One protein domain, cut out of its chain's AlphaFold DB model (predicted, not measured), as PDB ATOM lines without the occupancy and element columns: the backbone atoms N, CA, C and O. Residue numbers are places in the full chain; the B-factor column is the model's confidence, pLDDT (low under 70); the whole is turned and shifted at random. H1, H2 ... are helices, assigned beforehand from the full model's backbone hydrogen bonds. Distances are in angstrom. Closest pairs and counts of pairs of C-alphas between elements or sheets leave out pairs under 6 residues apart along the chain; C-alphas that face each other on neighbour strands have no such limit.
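Overview. This is residues 13 to 83 and 822 to 850 of the 1212 residues of a protein of Kluyveromyces marxianus (strain DMKU3-1042 / BCC 29191 / NBRC 104275) (UniProt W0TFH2). A short helix, H1, sits in the middle between two helical hairpins: H3 and H4 on one side, packed on H1 through H3, and H6 and H7 on the other, where H6 comes near H1 over few contacts. Two four-residue helices are added at the sides, H2 by H1 and H5 by the far part of H4. The printed part has 100 residues with seven named helices, H1 to H7 in order along the chain, and no named strand; the class is all helix. The whole is compact, with a radius of gyration of the C-alphas of 14.0 A, and spans 40 by 30 by 25 A.

Arrangement. H1, residues 13 to 18, only just touches H2, residues 24 to 27, with 3 pairs of C-alphas within 8 A; the closest are those of Leu 16 and Leu 27, 7.1 A apart. H1 touches H3, residues 43 to 49, the same way at a shallow tilt of 21 degrees; the closest C-alphas are those of Ala 17 and Ala 43, 5.3 A apart. H3 and H4, residues 53 to 65, form a helical hairpin: they touch, closest at C-alphas Cys 47 and Cys 56, 5.4 A, with a shallow tilt of 25 degrees, opposite ways. H4 touches H5, residues 72 to 75, with residues 60 to 63 alone; the C-alphas of Cys 63 and Ser 73 are the closest, at 6.8 A. H6, residues 830 to 839, is close to H1 but not clearly touching; the closest C-alphas, of His 15 and Ile 834, are 7.0 A apart. H6 and H7, residues 841 to 848, form a second helical hairpin; they touch, closest at C-alphas Phe 837 and Phe 844, 5.6 A, opposite ways at a shallow tilt of 32 degrees, only just short of steep. H7 is apart from H1, H2, H3, H4 and H5. Every O i to N i+4 pair is within hydrogen-bond range in H1, H3, H4 and H7, and 5 of 6 are in H6; H2 and H5 are too short for such a pair.

Along the chain. H1 begins at C-alpha 13, (119.963, 177.724, 142.568). H4, the longest helix, runs 18.4 A from C-alpha 53 at (116.722, 180.554, 126.881). H6 is 14.5 A long and H7 10.2 A; H7 ends at C-alpha 848, (121.891, 160.590, 144.943).

Size, cuts and confidence. The C-alphas farthest apart, those of Pro 67 and Ala 850, are 43.2 A apart. Residues 84 to 821 are not printed, and C-alphas 83 and 822 are 24.3 A apart across this cut. H2 to H3 is a long link, residues 28 to 42. The mean pLDDT of the printed part is 81.0; residues 67 to 68, 70, 80 and 822 to 823 are under 70.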
ATOM      1  N   SER A  13     119.904 176.902 143.785       86.56
ATOM      2  CA  SER A  13     119.963 177.724 142.568       86.56
ATOM      3  C   SER A  13     120.353 176.905 141.331       86.56
ATOM      4  O   SER A  13     119.773 177.114 140.268       86.56
ATOM      5  N   TYR A  14     121.266 175.934 141.474       86.94
ATOM      6  CA  TYR A  14     121.665 175.009 140.405       86.94
ATOM      7  C   TYR A  14     120.473 174.158 139.946       86.94
ATOM      8  O   TYR A  14     120.117 174.139 138.766       86.94
ATOM      9  N   HIS A  15     119.804 173.494 140.894       86.12
ATOM     10  CA  HIS A  15     118.685 172.598 140.595       86.12
ATOM     11  C   HIS A  15     117.481 173.349 139.996       86.12
ATOM     12  O   HIS A  15     116.857 172.865 139.053       86.12
ATOM     13  N   LEU A  16     117.181 174.565 140.477       86.69
ATOM     14  CA  LEU A  16     116.114 175.409 139.921       86.69
ATOM     15  C   LEU A  16     116.460 176.014 138.548       86.69
ATOM     16  O   LEU A  16     115.554 176.230 137.738       86.69
ATOM     17  N   ALA A  17     117.740 176.262 138.253       85.75
ATOM     18  CA  ALA A  17     118.177 176.668 136.917       85.75
ATOM     19  C   ALA A  17     117.975 175.532 135.900       85.75
ATOM     20  O   ALA A  17     117.369 175.761 134.855       85.75
ATOM     21  N   MET A  18     118.364 174.300 136.245       83.50
ATOM     22  CA  MET A  18     118.212 173.127 135.370       83.50
ATOM     23  C   MET A  18     116.754 172.660 135.192       83.50
ATOM     24  O   MET A  18     116.390 172.198 134.113       83.50
ATOM     25  N   PHE A  19     115.898 172.772 136.215       85.75
ATOM     26  CA  PHE A  19     114.542 172.199 136.196       85.75
ATOM     27  C   PHE A  19     113.572 172.913 135.225       85.75
ATOM     28  O   PHE A  19     113.189 174.057 135.498       85.75
ATOM     29  N   PRO A  20     113.085 172.272 134.140       79.56
ATOM     30  CA  PRO A  20     112.317 172.964 133.095       79.56
ATOM     31  C   PRO A  20     110.984 173.561 133.563       79.56
ATOM     32  O   PRO A  20     110.537 174.573 133.033       79.56
ATOM     33  N   LYS A  21     110.340 172.950 134.566       82.69
ATOM     34  CA  LYS A  21     109.007 173.344 135.065       82.69
ATOM     35  C   LYS A  21     109.068 174.328 136.246       82.69
ATOM     36  O   LYS A  21     108.080 174.481 136.961       82.69
ATOM     37  N   ALA A  22     110.216 174.972 136.481       82.31
ATOM     38  CA  ALA A  22     110.385 175.924 137.578       82.31
ATOM     39  C   ALA A  22     109.414 177.115 137.453       82.31
ATOM     40  O   ALA A  22     109.338 177.763 136.410       82.31
ATOM     41  N   THR A  23     108.681 177.426 138.523       82.31
ATOM     42  CA  THR A  23     107.692 178.518 138.521       82.31
ATOM     43  C   THR A  23     108.356 179.891 138.648       82.31
ATOM     44  O   THR A  23     109.421 180.029 139.250       82.31
ATOM     45  N   ASP A  24     107.690 180.959 138.198       81.06
ATOM     46  CA  ASP A  24     108.197 182.335 138.361       81.06
ATOM     47  C   ASP A  24     108.400 182.742 139.841       81.06
ATOM     48  O   ASP A  24     109.218 183.611 140.151       81.06
ATOM     49  N   SER A  25     107.718 182.082 140.787       81.69
ATOM     50  CA  SER A  25     107.949 182.238 142.234       81.69
ATOM     51  C   SER A  25     109.155 181.446 142.763       81.69
ATOM     52  O   SER A  25     109.705 181.810 143.803       81.69
ATOM     53  N   GLN A  26     109.600 180.402 142.057       82.75
ATOM     54  CA  GLN A  26     110.853 179.688 142.319       82.75
ATOM     55  C   GLN A  26     112.052 180.394 141.664       82.75
ATOM     56  O   GLN A  26     113.097 180.502 142.300       82.75
ATOM     57  N   LEU A  27     111.905 180.965 140.461       82.81
ATOM     58  CA  LEU A  27     112.970 181.740 139.795       82.81
ATOM     59  C   LEU A  27     113.412 182.968 140.614       82.81
ATOM     60  O   LEU A  27     114.593 183.315 140.640       82.81
ATOM     61  N   LYS A  28     112.493 183.579 141.372       82.94
ATOM     62  CA  LYS A  28     112.800 184.643 142.348       82.94
ATOM     63  C   LYS A  28     113.635 184.179 143.555       82.94
ATOM     64  O   LYS A  28     114.129 185.027 144.287       82.94
ATOM     65  N   LYS A  29     113.792 182.867 143.778       82.25
ATOM     66  CA  LYS A  29     114.606 182.285 144.866       82.25
ATOM     67  C   LYS A  29     116.013 181.863 144.425       82.25
ATOM     68  O   LYS A  29     116.814 181.496 145.277       82.25
ATOM     69  N   ILE A  30     116.315 181.910 143.125       84.06
ATOM     70  CA  ILE A  30     117.662 181.663 142.588       84.06
ATOM     71  C   ILE A  30     118.584 182.807 143.030       84.06
ATOM     72  O   ILE A  30     118.241 183.977 142.848       84.06
ATOM     73  N   ASN A  31     119.756 182.488 143.580       85.25
ATOM     74  CA  ASN A  31     120.836 183.459 143.744       85.25
ATOM     75  C   ASN A  31     121.640 183.529 142.436       85.25
ATOM     76  O   ASN A  31     122.132 182.507 141.962       85.25
ATOM     77  N   LEU A  32     121.763 184.718 141.843       84.50
ATOM     78  CA  LEU A  32     122.449 184.900 140.555       84.50
ATOM     79  C   LEU A  32     123.977 184.760 140.679       84.50
ATOM     80  O   LEU A  32     124.633 184.363 139.718       84.50
ATOM     81  N   MET A  33     124.514 185.020 141.877       83.00
ATOM     82  CA  MET A  33     125.939 184.917 142.210       83.00
ATOM     83  C   MET A  33     126.371 183.510 142.664       83.00
ATOM     84  O   MET A  33     127.549 183.301 142.955       83.00
ATOM     85  N   ASP A  34     125.454 182.537 142.748       85.12
ATOM     86  CA  ASP A  34     125.824 181.149 143.043       85.12
ATOM     87  C   ASP A  34     126.585 180.534 141.862       85.12
ATOM     88  O   ASP A  34     126.087 180.517 140.737       85.12
ATOM     89  N   GLN A  35     127.744 179.942 142.149       84.31
ATOM     90  CA  GLN A  35     128.446 179.001 141.272       84.31
ATOM     91  C   GLN A  35     128.563 177.638 141.970       84.31
ATOM     92  O   GLN A  35     128.670 177.572 143.205       84.31
ATOM     93  N   ASP A  36     128.543 176.547 141.202       82.31
ATOM     94  CA  ASP A  36     128.888 175.209 141.699       82.31
ATOM     95  C   ASP A  36     130.404 175.059 141.968       82.31
ATOM     96  O   ASP A  36     131.205 175.946 141.663       82.31
ATOM     97  N   TRP A  37     130.806 173.942 142.580       78.56
ATOM     98  CA  TRP A  37     132.203 173.681 142.948       78.56
ATOM     99  C   TRP A  37     132.986 172.810 141.953       78.56
ATOM    100  O   TRP A  37     134.201 172.676 142.112       78.56
ATOM    101  N   GLU A  38     132.354 172.257 140.917       75.94
ATOM    102  CA  GLU A  38     132.952 171.329 139.949       75.94
ATOM    103  C   GLU A  38     133.348 172.043 138.648       75.94
ATOM    104  O   GLU A  38     134.539 172.102 138.330       75.94
ATOM    105  N   SER A  39     132.398 172.696 137.981       75.69
ATOM    106  CA  SER A  39     132.571 173.470 136.743       75.69
ATOM    107  C   SER A  39     132.624 174.983 136.994       75.69
ATOM    108  O   SER A  39     133.253 175.721 136.234       75.69
ATOM    109  N   GLY A  40     132.004 175.461 138.079       80.75
ATOM    110  CA  GLY A  40     131.852 176.894 138.360       80.75
ATOM    111  C   GLY A  40     130.742 177.565 137.543       80.75
ATOM    112  O   GLY A  40     130.763 178.779 137.345       80.75
ATOM    113  N   TYR A  41     129.769 176.804 137.052       85.81
ATOM    114  CA  TYR A  41     128.629 177.336 136.323       85.81
ATOM    115  C   TYR A  41     127.692 178.104 137.262       85.81
ATOM    116  O   TYR A  41     127.239 177.600 138.291       85.81
ATOM    117  N   SER A  42     127.380 179.342 136.878       88.31
ATOM    118  CA  SER A  42     126.268 180.099 137.461       88.31
ATOM    119  C   SER A  42     124.928 179.687 136.848       88.31
ATOM    120  O   SER A  42     124.882 179.056 135.787       88.31
ATOM    121  N   ALA A  43     123.815 180.097 137.466       86.75
ATOM    122  CA  ALA A  43     122.461 179.807 136.978       86.75
ATOM    123  C   ALA A  43     122.244 180.153 135.486       86.75
ATOM    124  O   ALA A  43     121.498 179.463 134.794       86.75
ATOM    125  N   PHE A  44     122.925 181.179 134.965       88.06
ATOM    126  CA  PHE A  44     122.890 181.548 133.548       88.06
ATOM    127  C   PHE A  44     123.513 180.491 132.628       88.06
ATOM    128  O   PHE A  44     122.899 180.115 131.630       88.06
ATOM    129  N   HIS A  45     124.694 179.974 132.980       86.19
ATOM    130  CA  HIS A  45     125.361 178.905 132.230       86.19
ATOM    131  C   HIS A  45     124.470 177.654 132.170       86.19
ATOM    132  O   HIS A  45     124.313 177.050 131.114       86.19
ATOM    133  N   LEU A  46     123.821 177.309 133.284       85.31
ATOM    134  CA  LEU A  46     122.926 176.152 133.381       85.31
ATOM    135  C   LEU A  46     121.649 176.324 132.541       85.31
ATOM    136  O   LEU A  46     121.237 175.385 131.861       85.31
ATOM    137  N   CYS A  47     121.046 177.520 132.514       85.62
ATOM    138  CA  CYS A  47     119.905 177.811 131.634       85.62
ATOM    139  C   CYS A  47     120.282 177.719 130.143       85.62
ATOM    140  O   CYS A  47     119.498 177.220 129.340       85.62
ATOM    141  N   VAL A  48     121.489 178.161 129.775       82.75
ATOM    142  CA  VAL A  48     122.055 178.021 128.423       82.75
ATOM    143  C   VAL A  48     122.263 176.545 128.050       82.75
ATOM    144  O   VAL A  48     121.794 176.092 127.004       82.75
ATOM    145  N   LEU A  49     122.916 175.777 128.928       76.75
ATOM    146  CA  LEU A  49     123.266 174.366 128.714       76.75
ATOM    147  C   LEU A  49     122.050 173.425 128.714       76.75
ATOM    148  O   LEU A  49     122.128 172.354 128.127       76.75
ATOM    149  N   SER A  50     120.932 173.831 129.323       75.44
ATOM    150  CA  SER A  50     119.649 173.106 129.309       75.44
ATOM    151  C   SER A  50     118.627 173.657 128.296       75.44
ATOM    152  O   SER A  50     117.467 173.244 128.299       75.44
ATOM    153  N   HIS A  51     119.057 174.589 127.432       77.75
ATOM    154  CA  HIS A  51     118.290 175.229 126.344       77.75
ATOM    155  C   HIS A  51     117.060 176.023 126.795       77.75
ATOM    156  O   HIS A  51     116.160 176.289 126.005       77.75
ATOM    157  N   GLN A  52     117.038 176.448 128.056       82.19
ATOM    158  CA  GLN A  52     115.965 177.231 128.663       82.19
ATOM    159  C   GLN A  52     116.275 178.727 128.499       82.19
ATOM    160  O   GLN A  52     116.457 179.464 129.474       82.19
ATOM    161  N   LEU A  53     116.382 179.177 127.247       83.81
ATOM    162  CA  LEU A  53     116.722 180.554 126.881       83.81
ATOM    163  C   LEU A  53     115.679 181.561 127.391       83.81
ATOM    164  O   LEU A  53     116.060 182.626 127.874       83.81
ATOM    165  N   HIS A  54     114.392 181.201 127.408       86.88
ATOM    166  CA  HIS A  54     113.325 182.014 128.001       86.88
ATOM    167  C   HIS A  54     113.526 182.210 129.516       86.88
ATOM    168  O   HIS A  54     113.325 183.305 130.048       86.88
ATOM    169  N   LYS A  55     113.979 181.165 130.229       87.00
ATOM    170  CA  LYS A  55     114.354 181.267 131.652       87.00
ATOM    171  C   LYS A  55     115.612 182.122 131.822       87.00
ATOM    172  O   LYS A  55     115.652 182.972 132.709       87.00
ATOM    173  N   CYS A  56     116.606 181.933 130.955       87.81
ATOM    174  CA  CYS A  56     117.842 182.712 130.946       87.81
ATOM    175  C   CYS A  56     117.552 184.217 130.804       87.81
ATOM    176  O   CYS A  56     118.016 185.016 131.616       87.81
ATOM    177  N   PHE A  57     116.689 184.592 129.854       87.31
ATOM    178  CA  PHE A  57     116.245 185.971 129.644       87.31
ATOM    179  C   PHE A  57     115.478 186.536 130.852       87.31
ATOM    180  O   PHE A  57     115.764 187.648 131.284       87.31
ATOM    181  N   LYS A  58     114.582 185.762 131.483       86.56
ATOM    182  CA  LYS A  58     113.913 186.175 132.737       86.56
ATOM    183  C   LYS A  58     114.886 186.434 133.895       86.56
ATOM    184  O   LYS A  58     114.664 187.345 134.689       86.56
ATOM    185  N   LEU A  59     115.960 185.649 134.013       86.94
ATOM    186  CA  LEU A  59     117.006 185.887 135.015       86.94
ATOM    187  C   LEU A  59     117.879 187.102 134.654       86.94
ATOM    188  O   LEU A  59     118.323 187.816 135.551       86.94
ATOM    189  N   TYR A  60     118.081 187.373 133.364       87.25
ATOM    190  CA  TYR A  60     118.829 188.533 132.878       87.25
ATOM    191  C   TYR A  60     118.051 189.838 133.105       87.25
ATOM    192  O   TYR A  60     118.581 190.786 133.680       87.25
ATOM    193  N   GLU A  61     116.754 189.846 132.794       83.44
ATOM    194  CA  GLU A  61     115.838 190.956 133.081       83.44
ATOM    195  C   GLU A  61     115.779 191.279 134.588       83.44
ATOM    196  O   GLU A  61     115.658 192.438 134.983       83.44
ATOM    197  N   ARG A  62     115.923 190.261 135.449       85.81
ATOM    198  CA  ARG A  62     116.079 190.430 136.901       85.81
ATOM    199  C   ARG A  62     117.446 191.020 137.276       85.81
ATOM    200  O   ARG A  62     117.485 191.945 138.080       85.81
ATOM    201  N   CYS A  63     118.537 190.529 136.688       84.56
ATOM    202  CA  CYS A  63     119.908 191.008 136.914       84.56
ATOM    203  C   CYS A  63     120.075 192.506 136.595       84.56
ATOM    204  O   CYS A  63     120.709 193.235 137.357       84.56
ATOM    205  N   LEU A  64     119.442 192.987 135.518       82.19
ATOM    206  CA  LEU A  64     119.418 194.410 135.155       82.19
ATOM    207  C   LEU A  64     118.596 195.271 136.135       82.19
ATOM    208  O   LEU A  64     118.893 196.447 136.321       82.19
ATOM    209  N   LYS A  65     117.570 194.697 136.777       80.25
ATOM    210  CA  LYS A  65     116.697 195.397 137.741       80.25
ATOM    211  C   LYS A  65     117.233 195.419 139.173       80.25
ATOM    212  O   LYS A  65     116.720 196.191 139.982       80.25
ATOM    213  N   GLU A  66     118.204 194.576 139.524       79.62
ATOM    214  CA  GLU A  66     118.778 194.546 140.873       79.62
ATOM    215  C   GLU A  66     119.874 195.626 141.015       79.62
ATOM    216  O   GLU A  66     120.952 195.493 140.430       79.62
ATOM    217  N   PRO A  67     119.650 196.699 141.808       63.69
ATOM    218  CA  PRO A  67     120.472 197.918 141.768       63.69
ATOM    219  C   PRO A  67     121.893 197.750 142.328       63.69
ATOM    220  O   PRO A  67     122.723 198.639 142.163       63.69
ATOM    221  N   ASN A  68     122.175 196.623 142.987       67.00
ATOM    222  CA  ASN A  68     123.506 196.268 143.488       67.00
ATOM    223  C   ASN A  68     124.293 195.378 142.505       67.00
ATOM    224  O   ASN A  68     125.510 195.250 142.645       67.00
ATOM    225  N   ASP A  69     123.604 194.744 141.550       72.62
ATOM    226  CA  ASP A  69     124.175 193.805 140.582       72.62
ATOM    227  C   ASP A  69     124.510 194.533 139.273       72.62
ATOM    228  O   ASP A  69     125.670 194.577 138.867       72.62
ATOM    229  N   GLY A  70     123.520 195.184 138.647       65.19
ATOM    230  CA  GLY A  70     123.736 196.008 137.451       65.19
ATOM    231  C   GLY A  70     124.374 195.247 136.282       65.19
ATOM    232  O   GLY A  70     125.195 195.806 135.559       65.19
ATOM    233  N   GLY A  71     124.055 193.956 136.132       74.75
ATOM    234  CA  GLY A  71     124.623 193.087 135.097       74.75
ATOM    235  C   GLY A  71     125.922 192.356 135.473       74.75
ATOM    236  O   GLY A  71     126.429 191.593 134.646       74.75
ATOM    237  N   LYS A  72     126.473 192.527 136.685       78.69
ATOM    238  CA  LYS A  72     127.710 191.844 137.120       78.69
ATOM    239  C   LYS A  72     127.551 190.313 137.124       78.69
ATOM    240  O   LYS A  72     128.446 189.626 136.632       78.69
ATOM    241  N   SER A  73     126.411 189.766 137.562       81.31
ATOM    242  CA  SER A  73     126.151 188.311 137.563       81.31
ATOM    243  C   SER A  73     126.151 187.679 136.161       81.31
ATOM    244  O   SER A  73     126.497 186.506 136.011       81.31
ATOM    245  N   TRP A  74     125.795 188.439 135.117       83.69
ATOM    246  CA  TRP A  74     125.838 187.981 133.718       83.69
ATOM    247  C   TRP A  74     127.275 187.866 133.178       83.69
ATOM    248  O   TRP A  74     127.537 187.094 132.258       83.69
ATOM    249  N   GLN A  75     128.219 188.602 133.773       83.06
ATOM    250  CA  GLN A  75     129.640 188.594 133.407       83.06
ATOM    251  C   GLN A  75     130.480 187.588 134.215       83.06
ATOM    252  O   GLN A  75     131.683 187.481 133.976       83.06
ATOM    253  N   LEU A  76     129.875 186.842 135.149       83.88
ATOM    254  CA  LEU A  76     130.550 185.744 135.844       83.88
ATOM    255  C   LEU A  76     131.066 184.715 134.835       83.88
ATOM    256  O   LEU A  76     130.322 184.283 133.955       83.88
ATOM    257  N   THR A  77     132.320 184.298 134.995       82.56
ATOM    258  CA  THR A  77     132.916 183.223 134.196       82.56
ATOM    259  C   THR A  77     132.925 181.904 134.955       82.56
ATOM    260  O   THR A  77     133.150 181.885 136.167       82.56
ATOM    261  N   ASP A  78     132.772 180.803 134.227       81.56
ATOM    262  CA  ASP A  78     133.081 179.457 134.709       81.56
ATOM    263  C   ASP A  78     134.589 179.268 135.019       81.56
ATOM    264  O   ASP A  78     135.407 180.184 134.873       81.56
ATOM    265  N   LYS A  79     134.993 178.054 135.423       75.44
ATOM    266  CA  LYS A  79     136.414 177.724 135.652       75.44
ATOM    267  C   LYS A  79     137.281 177.724 134.385       75.44
ATOM    268  O   LYS A  79     138.503 177.775 134.514       75.44
ATOM    269  N   SER A  80     136.692 177.652 133.189       66.81
ATOM    270  CA  SER A  80     137.422 177.753 131.916       66.81
ATOM    271  C   SER A  80     137.673 179.208 131.490       66.81
ATOM    272  O   SER A  80     138.498 179.471 130.614       66.81
ATOM    273  N   GLY A  81     137.008 180.169 132.140       76.12
ATOM    274  CA  GLY A  81     137.063 181.583 131.785       76.12
ATOM    275  C   GLY A  81     136.091 181.959 130.664       76.12
ATOM    276  O   GLY A  81     136.346 182.943 129.968       76.12
ATOM    277  N   MET A  82     135.017 181.190 130.459       76.12
ATOM    278  CA  MET A  82     133.893 181.535 129.581       76.12
ATOM    279  C   MET A  82     132.744 182.151 130.385       76.12
ATOM    280  O   MET A  82     132.420 181.668 131.465       76.12
ATOM    281  N   THR A  83     132.103 183.191 129.850       85.69
ATOM    282  CA  THR A  83     130.790 183.685 130.316       85.69
ATOM    283  C   THR A  83     129.639 182.829 129.745       85.69
ATOM    284  O   THR A  83     129.864 182.077 128.790       85.69
ATOM    285  N   LEU A 822     118.287 162.690 127.858       55.94
ATOM    286  CA  LEU A 822     117.333 163.475 128.644       55.94
ATOM    287  C   LEU A 822     117.699 163.406 130.130       55.94
ATOM    288  O   LEU A 822     117.498 162.387 130.786       55.94
ATOM    289  N   SER A 823     118.197 164.520 130.667       65.75
ATOM    290  CA  SER A 823     118.551 164.646 132.083       65.75
ATOM    291  C   SER A 823     117.388 164.290 133.025       65.75
ATOM    292  O   SER A 823     116.222 164.562 132.725       65.75
ATOM    293  N   TRP A 824     117.688 163.775 134.223       74.75
ATOM    294  CA  TRP A 824     116.665 163.395 135.208       74.75
ATOM    295  C   TRP A 824     115.725 164.549 135.603       74.75
ATOM    296  O   TRP A 824     114.585 164.290 135.987       74.75
ATOM    297  N   TYR A 825     116.129 165.815 135.423       76.00
ATOM    298  CA  TYR A 825     115.270 166.999 135.597       76.00
ATOM    299  C   TYR A 825     114.016 167.027 134.697       76.00
ATOM    300  O   TYR A 825     113.074 167.761 134.998       76.00
ATOM    301  N   TYR A 826     113.982 166.249 133.609       75.31
ATOM    302  CA  TYR A 826     112.816 166.121 132.719       75.31
ATOM    303  C   TYR A 826     111.815 165.041 133.184       75.31
ATOM    304  O   TYR A 826     110.706 164.964 132.647       75.31
ATOM    305  N   SER A 827     112.165 164.239 134.199       78.12
ATOM    306  CA  SER A 827     111.288 163.221 134.798       78.12
ATOM    307  C   SER A 827     110.075 163.824 135.536       78.12
ATOM    308  O   SER A 827     109.905 165.043 135.643       78.12
ATOM    309  N   LYS A 828     109.192 162.955 136.048       73.25
ATOM    310  CA  LYS A 828     108.118 163.362 136.973       73.25
ATOM    311  C   LYS A 828     108.658 163.564 138.398       73.25
ATOM    312  O   LYS A 828     108.375 164.598 138.991       73.25
ATOM    313  N   GLU A 829     109.506 162.641 138.859       75.81
ATOM    314  CA  GLU A 829     110.163 162.623 140.182       75.81
ATOM    315  C   GLU A 829     111.021 163.870 140.473       75.81
ATOM    316  O   GLU A 829     111.276 164.204 141.628       75.81
ATOM    317  N   ALA A 830     111.464 164.598 139.441       79.44
ATOM    318  CA  ALA A 830     112.317 165.777 139.599       79.44
ATOM    319  C   ALA A 830     111.719 166.886 140.487       79.44
ATOM    320  O   ALA A 830     112.477 167.620 141.118       79.44
ATOM    321  N   SER A 831     110.387 167.013 140.556       81.94
ATOM    322  CA  SER A 831     109.739 167.965 141.472       81.94
ATOM    323  C   SER A 831     109.968 167.564 142.930       81.94
ATOM    324  O   SER A 831     110.394 168.387 143.741       81.94
ATOM    325  N   ASP A 832     109.755 166.286 143.225       82.12
ATOM    326  CA  ASP A 832     109.792 165.706 144.566       82.12
ATOM    327  C   ASP A 832     111.236 165.683 145.092       82.12
ATOM    328  O   ASP A 832     111.499 166.067 146.229       82.12
ATOM    329  N   MET A 833     112.207 165.380 144.220       80.62
ATOM    330  CA  MET A 833     113.644 165.521 144.502       80.62
ATOM    331  C   MET A 833     114.043 166.961 144.858       80.62
ATOM    332  O   MET A 833     114.844 167.191 145.766       80.62
ATOM    333  N   ILE A 834     113.489 167.949 144.149       84.25
ATOM    334  CA  ILE A 834     113.754 169.373 144.395       84.25
ATOM    335  C   ILE A 834     113.026 169.863 145.653       84.25
ATOM    336  O   ILE A 834     113.463 170.840 146.261       84.25
ATOM    337  N   GLU A 835     111.930 169.230 146.068       85.31
ATOM    338  CA  GLU A 835     111.290 169.448 147.369       85.31
ATOM    339  C   GLU A 835     112.116 168.835 148.505       85.31
ATOM    340  O   GLU A 835     112.489 169.575 149.416       85.31
ATOM    341  N   MET A 836     112.532 167.571 148.371       83.31
ATOM    342  CA  MET A 836     113.402 166.867 149.318       83.31
ATOM    343  C   MET A 836     114.689 167.649 149.610       83.31
ATOM    344  O   MET A 836     114.988 167.877 150.775       83.31
ATOM    345  N   PHE A 837     115.377 168.198 148.596       85.19
ATOM    346  CA  PHE A 837     116.550 169.075 148.796       85.19
ATOM    347  C   PHE A 837     116.292 170.226 149.792       85.19
ATOM    348  O   PHE A 837     117.204 170.662 150.495       85.19
ATOM    349  N   LYS A 838     115.062 170.762 149.847       83.00
ATOM    350  CA  LYS A 838     114.695 171.872 150.747       83.00
ATOM    351  C   LYS A 838     114.282 171.408 152.145       83.00
ATOM    352  O   LYS A 838     114.355 172.223 153.062       83.00
ATOM    353  N   THR A 839     113.800 170.174 152.294       85.88
ATOM    354  CA  THR A 839     113.296 169.634 153.567       85.88
ATOM    355  C   THR A 839     114.349 168.810 154.300       85.88
ATOM    356  O   THR A 839     114.570 169.059 155.481       85.88
ATOM    357  N   ASP A 840     115.025 167.888 153.608       85.75
ATOM    358  CA  ASP A 840     116.124 167.088 154.151       85.75
ATOM    359  C   ASP A 840     117.185 166.780 153.077       85.75
ATOM    360  O   ASP A 840     116.948 166.094 152.078       85.75
ATOM    361  N   ILE A 841     118.397 167.299 153.295       84.44
ATOM    362  CA  ILE A 841     119.526 167.111 152.382       84.44
ATOM    363  C   ILE A 841     120.338 165.836 152.666       84.44
ATOM    364  O   ILE A 841     121.136 165.423 151.825       84.44
ATOM    365  N   LEU A 842     120.155 165.185 153.817       83.06
ATOM    366  CA  LEU A 842     120.764 163.886 154.104       83.06
ATOM    367  C   LEU A 842     120.062 162.792 153.296       83.06
ATOM    368  O   LEU A 842     120.747 162.000 152.646       83.06
ATOM    369  N   ASP A 843     118.730 162.817 153.235       83.44
ATOM    370  CA  ASP A 843     117.954 161.916 152.375       83.44
ATOM    371  C   ASP A 843     118.210 162.200 150.886       83.44
ATOM    372  O   ASP A 843     118.472 161.270 150.121       83.44
ATOM    373  N   PHE A 844     118.270 163.477 150.476       83.94
ATOM    374  CA  PHE A 844     118.648 163.846 149.103       83.94
ATOM    375  C   PHE A 844     120.025 163.292 148.706       83.94
ATOM    376  O   PHE A 844     120.163 162.675 147.650       83.94
ATOM    377  N   ASN A 845     121.047 163.474 149.553       84.31
ATOM    378  CA  ASN A 845     122.384 162.935 149.290       84.31
ATOM    379  C   ASN A 845     122.397 161.401 149.299       84.31
ATOM    380  O   ASN A 845     123.060 160.803 148.457       84.31
ATOM    381  N   SER A 846     121.658 160.759 150.206       82.75
ATOM    382  CA  SER A 846     121.589 159.294 150.295       82.75
ATOM    383  C   SER A 846     120.930 158.678 149.058       82.75
ATOM    384  O   SER A 846     121.419 157.679 148.539       82.75
ATOM    385  N   TYR A 847     119.885 159.318 148.524       78.00
ATOM    386  CA  TYR A 847     119.259 158.952 147.250       78.00
ATOM    387  C   TYR A 847     120.213 159.153 146.061       78.00
ATOM    388  O   TYR A 847     120.286 158.302 145.177       78.00
ATOM    389  N   PHE A 848     120.960 160.265 146.034       70.00
ATOM    390  CA  PHE A 848     121.891 160.590 144.943       70.00
ATOM    391  C   PHE A 848     123.166 159.723 144.946       70.00
ATOM    392  O   PHE A 848     123.832 159.608 143.921       70.00
ATOM    393  N   MET A 849     123.504 159.111 146.086       70.88
ATOM    394  CA  MET A 849     124.693 158.269 146.289       70.88
ATOM    395  C   MET A 849     124.357 156.766 146.392       70.88
ATOM    396  O   MET A 849     125.206 155.969 146.795       70.88
ATOM    397  N   ALA A 850     123.127 156.360 146.058       76.06
ATOM    398  CA  ALA A 850     122.695 154.966 146.105       76.06
ATOM    399  C   ALA A 850     123.284 154.148 144.938       76.06
ATOM    400  O   ALA A 850     123.049 154.464 143.774       76.06
TER     401      ALA A 850